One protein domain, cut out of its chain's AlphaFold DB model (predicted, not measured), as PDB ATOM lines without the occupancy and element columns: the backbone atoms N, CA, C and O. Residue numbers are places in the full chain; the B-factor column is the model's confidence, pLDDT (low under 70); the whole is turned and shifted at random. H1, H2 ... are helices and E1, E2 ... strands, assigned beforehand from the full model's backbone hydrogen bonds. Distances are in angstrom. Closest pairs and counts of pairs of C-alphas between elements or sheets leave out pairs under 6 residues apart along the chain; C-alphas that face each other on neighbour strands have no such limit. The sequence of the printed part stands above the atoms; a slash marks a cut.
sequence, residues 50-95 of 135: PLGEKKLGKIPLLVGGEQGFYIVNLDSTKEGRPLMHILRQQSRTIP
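This is residues 50 to 95 of the 135 residues of an uncharacterized protein of Thorarchaeota archaeon (strain OWC) (UniProt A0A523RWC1). The model is a long, thin rod in which the printed part runs out and folds back: a two-stranded hairpin of E1 and E2 makes one end, and the helix H2 makes most of the other, with the short helix H1 beside part of it. The turn at residues 66 and 67 is at the far end of the hairpin, while the first and last printed residues are both at the helical end. The printed part has 46 residues, with two named helices and two named strands in the order H1, E1, E2, H2. The one sheet has the order E1, E2 and is antiparallel, and the class is mixed, helices and strands. The whole is loose, with a radius of gyration of the C-alphas of 12.5 A, and the C-alphas span 43 by 15 by 8 A.

The sheet consists of E1, residues 60 to 65, and E2, residues 68 to 73, which form a hairpin over a tight link of 2 residues. The two strands are antiparallel, with 147 degrees between their N-to-C directions. C-alphas 62 and 71 face each other at 4.7 A, and C-alphas 64 and 69 at 4.6 A. Across the pair, N 63 and O 70 are within hydrogen-bond range at 2.9 A, and so are N 61 and O 72 at 2.8 A. H2, residues 80 to 93, is apart from E1. H1, residues 53 to 56, is apart from E2. H1 and H2 only just touch, with 3 pairs of C-alphas within 8 A; the closest are the C-alphas of Glu 53 and Leu 87, 5.7 A apart. H2 touches H1 with residues 84 to 88 alone, and the centres of the two helices are 10.1 A apart. In H2, 9 of 10 O i to N i+4 pairs are within hydrogen-bond range; H1 is too short for such a pair, and its one O i to N i+3 pair is not within range.

E1 runs 15.5 A from C-alpha 60 at (-1.701, 3.750, -6.688) to C-alpha 65. E2 measures 16.5 A from Gly 68 to Asn 73. H2 is 20.3 A long from Gly 80 to Thr 93, with its last C-alpha at (8.298, 28.169, -0.048). H1 spans 5.3 A from Glu 53, whose C-alpha is at (4.798, 14.909, -1.869), to Leu 56.

The two C-alphas farthest apart are those of Gln 67 and Pro 95, at 43.0 A. The C-alphas of Pro 50 and Pro 95, the first and last printed residues, are 9.3 A apart. The printed part has no cut. The link from H1 to E1 is tight, with 3 residues, and the link from E2 to H2 is short, with 6. The mean pLDDT of the printed part is 84.2, and no printed residue is under 70.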
ATOM      1  N   PRO A  50       6.374  18.143   6.930       82.75
ATOM      2  CA  PRO A  50       6.277  17.119   5.903       82.75
ATOM      3  C   PRO A  50       5.123  17.449   4.943       82.75
ATOM      4  O   PRO A  50       3.957  17.276   5.277       82.75
ATOM      5  N   LEU A  51       5.443  17.858   3.716       79.12
ATOM      6  CA  LEU A  51       4.448  18.291   2.719       79.12
ATOM      7  C   LEU A  51       3.795  17.149   1.931       79.12
ATOM      8  O   LEU A  51       3.093  17.370   0.957       79.12
ATOM      9  N   GLY A  52       4.033  15.896   2.316       77.75
ATOM     10  CA  GLY A  52       3.315  14.757   1.747       77.75
ATOM     11  C   GLY A  52       3.659  14.392   0.299       77.75
ATOM     12  O   GLY A  52       3.279  13.300  -0.096       77.75
ATOM     13  N   GLU A  53       4.426  15.188  -0.462       80.81
ATOM     14  CA  GLU A  53       4.798  14.909  -1.869       80.81
ATOM     15  C   GLU A  53       5.276  13.460  -2.075       80.81
ATOM     16  O   GLU A  53       4.742  12.719  -2.897       80.81
ATOM     17  N   LYS A  54       6.228  13.012  -1.243       80.88
ATOM     18  CA  LYS A  54       6.793  11.651  -1.300       80.88
ATOM     19  C   LYS A  54       5.790  10.539  -0.972       80.88
ATOM     20  O   LYS A  54       6.057   9.383  -1.297       80.88
ATOM     21  N   LYS A  55       4.703  10.859  -0.262       82.81
ATOM     22  CA  LYS A  55       3.645   9.911   0.123       82.81
ATOM     23  C   LYS A  55       2.510   9.925  -0.899       82.81
ATOM     24  O   LYS A  55       2.142   8.866  -1.390       82.81
ATOM     25  N   LEU A  56       2.008  11.109  -1.242       83.62
ATOM     26  CA  LEU A  56       0.892  11.306  -2.162       83.62
ATOM     27  C   LEU A  56       1.239  10.839  -3.577       83.62
ATOM     28  O   LEU A  56       0.441  10.135  -4.184       83.62
ATOM     29  N   GLY A  57       2.454  11.115  -4.063       82.50
ATOM     30  CA  GLY A  57       2.885  10.658  -5.388       82.50
ATOM     31  C   GLY A  57       2.880   9.134  -5.555       82.50
ATOM     32  O   GLY A  57       2.682   8.649  -6.661       82.50
ATOM     33  N   LYS A  58       3.023   8.378  -4.456       88.50
ATOM     34  CA  LYS A  58       3.044   6.905  -4.446       88.50
ATOM     35  C   LYS A  58       1.661   6.267  -4.318       88.50
ATOM     36  O   LYS A  58       1.581   5.045  -4.222       88.50
ATOM     37  N   ILE A  59       0.591   7.059  -4.246       87.75
ATOM     38  CA  ILE A  59      -0.763   6.512  -4.183       87.75
ATOM     39  C   ILE A  59      -1.041   5.791  -5.511       87.75
ATOM     40  O   ILE A  59      -0.936   6.425  -6.564       87.75
ATOM     41  N   PRO A  60      -1.366   4.486  -5.482       86.69
ATOM     42  CA  PRO A  60      -1.701   3.750  -6.688       86.69
ATOM     43  C   PRO A  60      -3.082   4.176  -7.187       86.69
ATOM     44  O   PRO A  60      -4.045   4.232  -6.421       86.69
ATOM     45  N   LEU A  61      -3.179   4.447  -8.481       86.94
ATOM     46  CA  LEU A  61      -4.410   4.763  -9.186       86.94
ATOM     47  C   LEU A  61      -4.705   3.695 -10.231       86.94
ATOM     48  O   LEU A  61      -3.813   3.264 -10.962       86.94
ATOM     49  N   LEU A  62      -5.977   3.311 -10.320       87.44
ATOM     50  CA  LEU A  62      -6.490   2.502 -11.415       87.44
ATOM     51  C   LEU A  62      -6.856   3.431 -12.573       87.44
ATOM     52  O   LEU A  62      -7.755   4.260 -12.439       87.44
ATOM     53  N   VAL A  63      -6.172   3.287 -13.702       83.06
ATOM     54  CA  VAL A  63      -6.441   4.058 -14.920       83.06
ATOM     55  C   VAL A  63      -6.960   3.131 -16.015       83.06
ATOM     56  O   VAL A  63      -6.437   2.034 -16.215       83.06
ATOM     57  N   GLY A  64      -8.016   3.559 -16.707       79.12
ATOM     58  CA  GLY A  64      -8.544   2.863 -17.880       79.12
ATOM     59  C   GLY A  64      -7.818   3.311 -19.147       79.12
ATOM     60  O   GLY A  64      -7.697   4.510 -19.389       79.12
ATOM     61  N   GLY A  65      -7.339   2.358 -19.946       71.19
ATOM     62  CA  GLY A  65      -6.725   2.588 -21.255       71.19
ATOM     63  C   GLY A  65      -7.338   1.709 -22.348       71.19
ATOM     64  O   GLY A  65      -8.134   0.813 -22.070       71.19
ATOM     65  N   GLU A  66      -6.934   1.938 -23.603       70.06
ATOM     66  CA  GLU A  66      -7.464   1.235 -24.790       70.06
ATOM     67  C   GLU A  66      -7.286  -0.295 -24.743       70.06
ATOM     68  O   GLU A  66      -8.027  -1.027 -25.392       70.06
ATOM     69  N   GLN A  67      -6.325  -0.784 -23.954       71.81
ATOM     70  CA  GLN A  67      -5.989  -2.205 -23.806       71.81
ATOM     71  C   GLN A  67      -6.429  -2.815 -22.454       71.81
ATOM     72  O   GLN A  67      -6.164  -3.991 -22.212       71.81
ATOM     73  N   GLY A  68      -7.096  -2.055 -21.570       78.69
ATOM     74  CA  GLY A  68      -7.556  -2.533 -20.256       78.69
ATOM     75  C   GLY A  68      -7.258  -1.577 -19.095       78.69
ATOM     76  O   GLY A  68      -7.005  -0.390 -19.297       78.69
ATOM     77  N   PHE A  69      -7.307  -2.092 -17.862       84.19
ATOM     78  CA  PHE A  69      -7.007  -1.323 -16.650       84.19
ATOM     79  C   PHE A  69      -5.560  -1.527 -16.195       84.19
ATOM     80  O   PHE A  69      -5.092  -2.661 -16.093       84.19
ATOM     81  N   TYR A  70      -4.883  -0.433 -15.850       83.38
ATOM     82  CA  TYR A  70      -3.519  -0.443 -15.324       83.38
ATOM     83  C   TYR A  70      -3.467   0.232 -13.957       83.38
ATOM     84  O   TYR A  70      -4.198   1.187 -13.700       83.38
ATOM     85  N   ILE A  71      -2.580  -0.252 -13.086       86.38
ATOM     86  CA  ILE A  71      -2.250   0.422 -11.829       86.38
ATOM     87  C   ILE A  71      -0.982   1.237 -12.055       86.38
ATOM     88  O   ILE A  71       0.057   0.687 -12.417       86.38
ATOM     89  N   VAL A  72      -1.068   2.542 -11.829       88.00
ATOM     90  CA  VAL A  72       0.054   3.482 -11.944       88.00
ATOM     91  C   VAL A  72       0.108   4.385 -10.720       88.00
ATOM     92  O   VAL A  72      -0.890   4.572 -10.031       88.00
ATOM     93  N   ASN A  73       1.271   4.958 -10.435       90.19
ATOM     94  CA  ASN A  73       1.404   5.933  -9.356       90.19
ATOM     95  C   ASN A  73       0.761   7.269  -9.743       90.19
ATOM     96  O   ASN A  73       0.824   7.677 -10.905       90.19
ATOM     97  N   LEU A  74       0.205   7.978  -8.759       86.38
ATOM     98  CA  LEU A  74      -0.403   9.299  -8.937       86.38
ATOM     99  C   LEU A  74       0.530  10.277  -9.665       86.38
ATOM    100  O   LEU A  74       0.095  10.960 -10.589       86.38
ATOM    101  N   ASP A  75       1.815  10.306  -9.311       87.00
ATOM    102  CA  ASP A  75       2.812  11.196  -9.928       87.00
ATOM    103  C   ASP A  75       3.062  10.948 -11.428       87.00
ATOM    104  O   ASP A  75       3.588  11.818 -12.127       87.00
ATOM    105  N   SER A  76       2.656   9.780 -11.917       86.75
ATOM    106  CA  SER A  76       2.832   9.326 -13.293       86.75
ATOM    107  C   SER A  76       1.589   9.590 -14.152       86.75
ATOM    108  O   SER A  76       1.634   9.428 -15.371       86.75
ATOM    109  N   THR A  77       0.486  10.030 -13.537       86.00
ATOM    110  CA  THR A  77      -0.781  10.342 -14.214       86.00
ATOM    111  C   THR A  77      -0.866  11.802 -14.651       86.00
ATOM    112  O   THR A  77      -0.177  12.671 -14.111       86.00
ATOM    113  N   LYS A  78      -1.725  12.107 -15.632       84.94
ATOM    114  CA  LYS A  78      -1.980  13.500 -16.043       84.94
ATOM    115  C   LYS A  78      -2.722  14.264 -14.945       84.94
ATOM    116  O   LYS A  78      -2.450  15.439 -14.730       84.94
ATOM    117  N   GLU A  79      -3.586  13.566 -14.223       83.19
ATOM    118  CA  GLU A  79      -4.440  14.050 -13.143       83.19
ATOM    119  C   GLU A  79      -3.630  14.378 -11.880       83.19
ATOM    120  O   GLU A  79      -3.935  15.336 -11.174       83.19
ATOM    121  N   GLY A  80      -2.561  13.625 -11.608       85.56
ATOM    122  CA  GLY A  80      -1.680  13.866 -10.466       85.56
ATOM    123  C   GLY A  80      -0.627  14.951 -10.692       85.56
ATOM    124  O   GLY A  80      -0.115  15.504  -9.719       85.56
ATOM    125  N   ARG A  81      -0.314  15.312 -11.946       87.00
ATOM    126  CA  ARG A  81       0.700  16.341 -12.262       87.00
ATOM    127  C   ARG A  81       0.435  17.697 -11.592       87.00
ATOM    128  O   ARG A  81       1.380  18.204 -10.987       87.00
ATOM    129  N   PRO A  82      -0.782  18.282 -11.639       89.94
ATOM    130  CA  PRO A  82      -1.058  19.559 -10.978       89.94
ATOM    131  C   PRO A  82      -0.830  19.501  -9.464       89.94
ATOM    132  O   PRO A  82      -0.185  20.382  -8.900       89.94
ATOM    133  N   LEU A  83      -1.276  18.424  -8.808       88.12
ATOM    134  CA  LEU A  83      -1.061  18.238  -7.374       88.12
ATOM    135  C   LEU A  83       0.434  18.136  -7.051       88.12
ATOM    136  O   LEU A  83       0.924  18.833  -6.166       88.12
ATOM    137  N   MET A  84       1.175  17.307  -7.789       89.44
ATOM    138  CA  MET A  84       2.619  17.162  -7.592       89.44
ATOM    139  C   MET A  84       3.365  18.476  -7.828       89.44
ATOM    140  O   MET A  84       4.321  18.771  -7.113       89.44
ATOM    141  N   HIS A  85       2.927  19.280  -8.795       89.25
ATOM    142  CA  HIS A  85       3.484  20.605  -9.043       89.25
ATOM    143  C   HIS A  85       3.290  21.537  -7.836       89.25
ATOM    144  O   HIS A  85       4.271  22.084  -7.334       89.25
ATOM    145  N   ILE A  86       2.067  21.637  -7.303       89.12
ATOM    146  CA  ILE A  86       1.764  22.462  -6.122       89.12
ATOM    147  C   ILE A  86       2.592  22.013  -4.911       89.12
ATOM    148  O   ILE A  86       3.194  22.840  -4.226       89.12
ATOM    149  N   LEU A  87       2.688  20.703  -4.665       86.81
ATOM    150  CA  LEU A  87       3.463  20.165  -3.541       86.81
ATOM    151  C   LEU A  87       4.966  20.460  -3.672       86.81
ATOM    152  O   LEU A  87       5.626  20.771  -2.677       86.81
ATOM    153  N   ARG A  88       5.510  20.430  -4.896       85.38
ATOM    154  CA  ARG A  88       6.900  20.829  -5.179       85.38
ATOM    155  C   ARG A  88       7.138  22.316  -4.979       85.38
ATOM    156  O   ARG A  88       8.206  22.704  -4.515       85.38
ATOM    157  N   GLN A  89       6.173  23.155  -5.337       86.44
ATOM    158  CA  GLN A  89       6.271  24.591  -5.101       86.44
ATOM    159  C   GLN A  89       6.250  24.880  -3.595       86.44
ATOM    160  O   GLN A  89       7.127  25.576  -3.084       86.44
ATOM    161  N   GLN A  90       5.322  24.257  -2.868       86.38
ATOM    162  CA  GLN A  90       5.226  24.357  -1.413       86.38
ATOM    163  C   GLN A  90       6.504  23.896  -0.702       86.38
ATOM    164  O   GLN A  90       6.897  24.505   0.291       86.38
ATOM    165  N   SER A  91       7.200  22.874  -1.213       83.31
ATOM    166  CA  SER A  91       8.451  22.387  -0.607       83.31
ATOM    167  C   SER A  91       9.621  23.351  -0.703       83.31
ATOM    168  O   SER A  91      10.591  23.208   0.041       83.31
ATOM    169  N   ARG A  92       9.505  24.374  -1.547       80.88
ATOM    170  CA  ARG A  92      10.487  25.454  -1.656       80.88
ATOM    171  C   ARG A  92      10.104  26.683  -0.839       80.88
ATOM    172  O   ARG A  92      10.997  27.409  -0.414       80.88
ATOM    173  N   THR A  93       8.809  26.920  -0.631       81.69
ATOM    174  CA  THR A  93       8.298  28.169  -0.048       81.69
ATOM    175  C   THR A  93       7.897  28.051   1.420       81.69
ATOM    176  O   THR A  93       8.112  28.993   2.176       81.69
ATOM    177  N   ILE A  94       7.328  26.916   1.840       86.75
ATOM    178  CA  ILE A  94       6.843  26.721   3.214       86.75
ATOM    179  C   ILE A  94       7.994  26.513   4.205       86.75
ATOM    180  O   ILE A  94       7.941  27.113   5.283       86.75
ATOM    181  N   PRO A  95       9.024  25.695   3.903       90.69
ATOM    182  CA  PRO A  95      10.143  25.554   4.816       90.69
ATOM    183  C   PRO A  95      10.856  26.893   4.993       90.69
ATOM    184  O   PRO A  95      11.323  27.483   4.018       90.69
TER     185      PRO A  95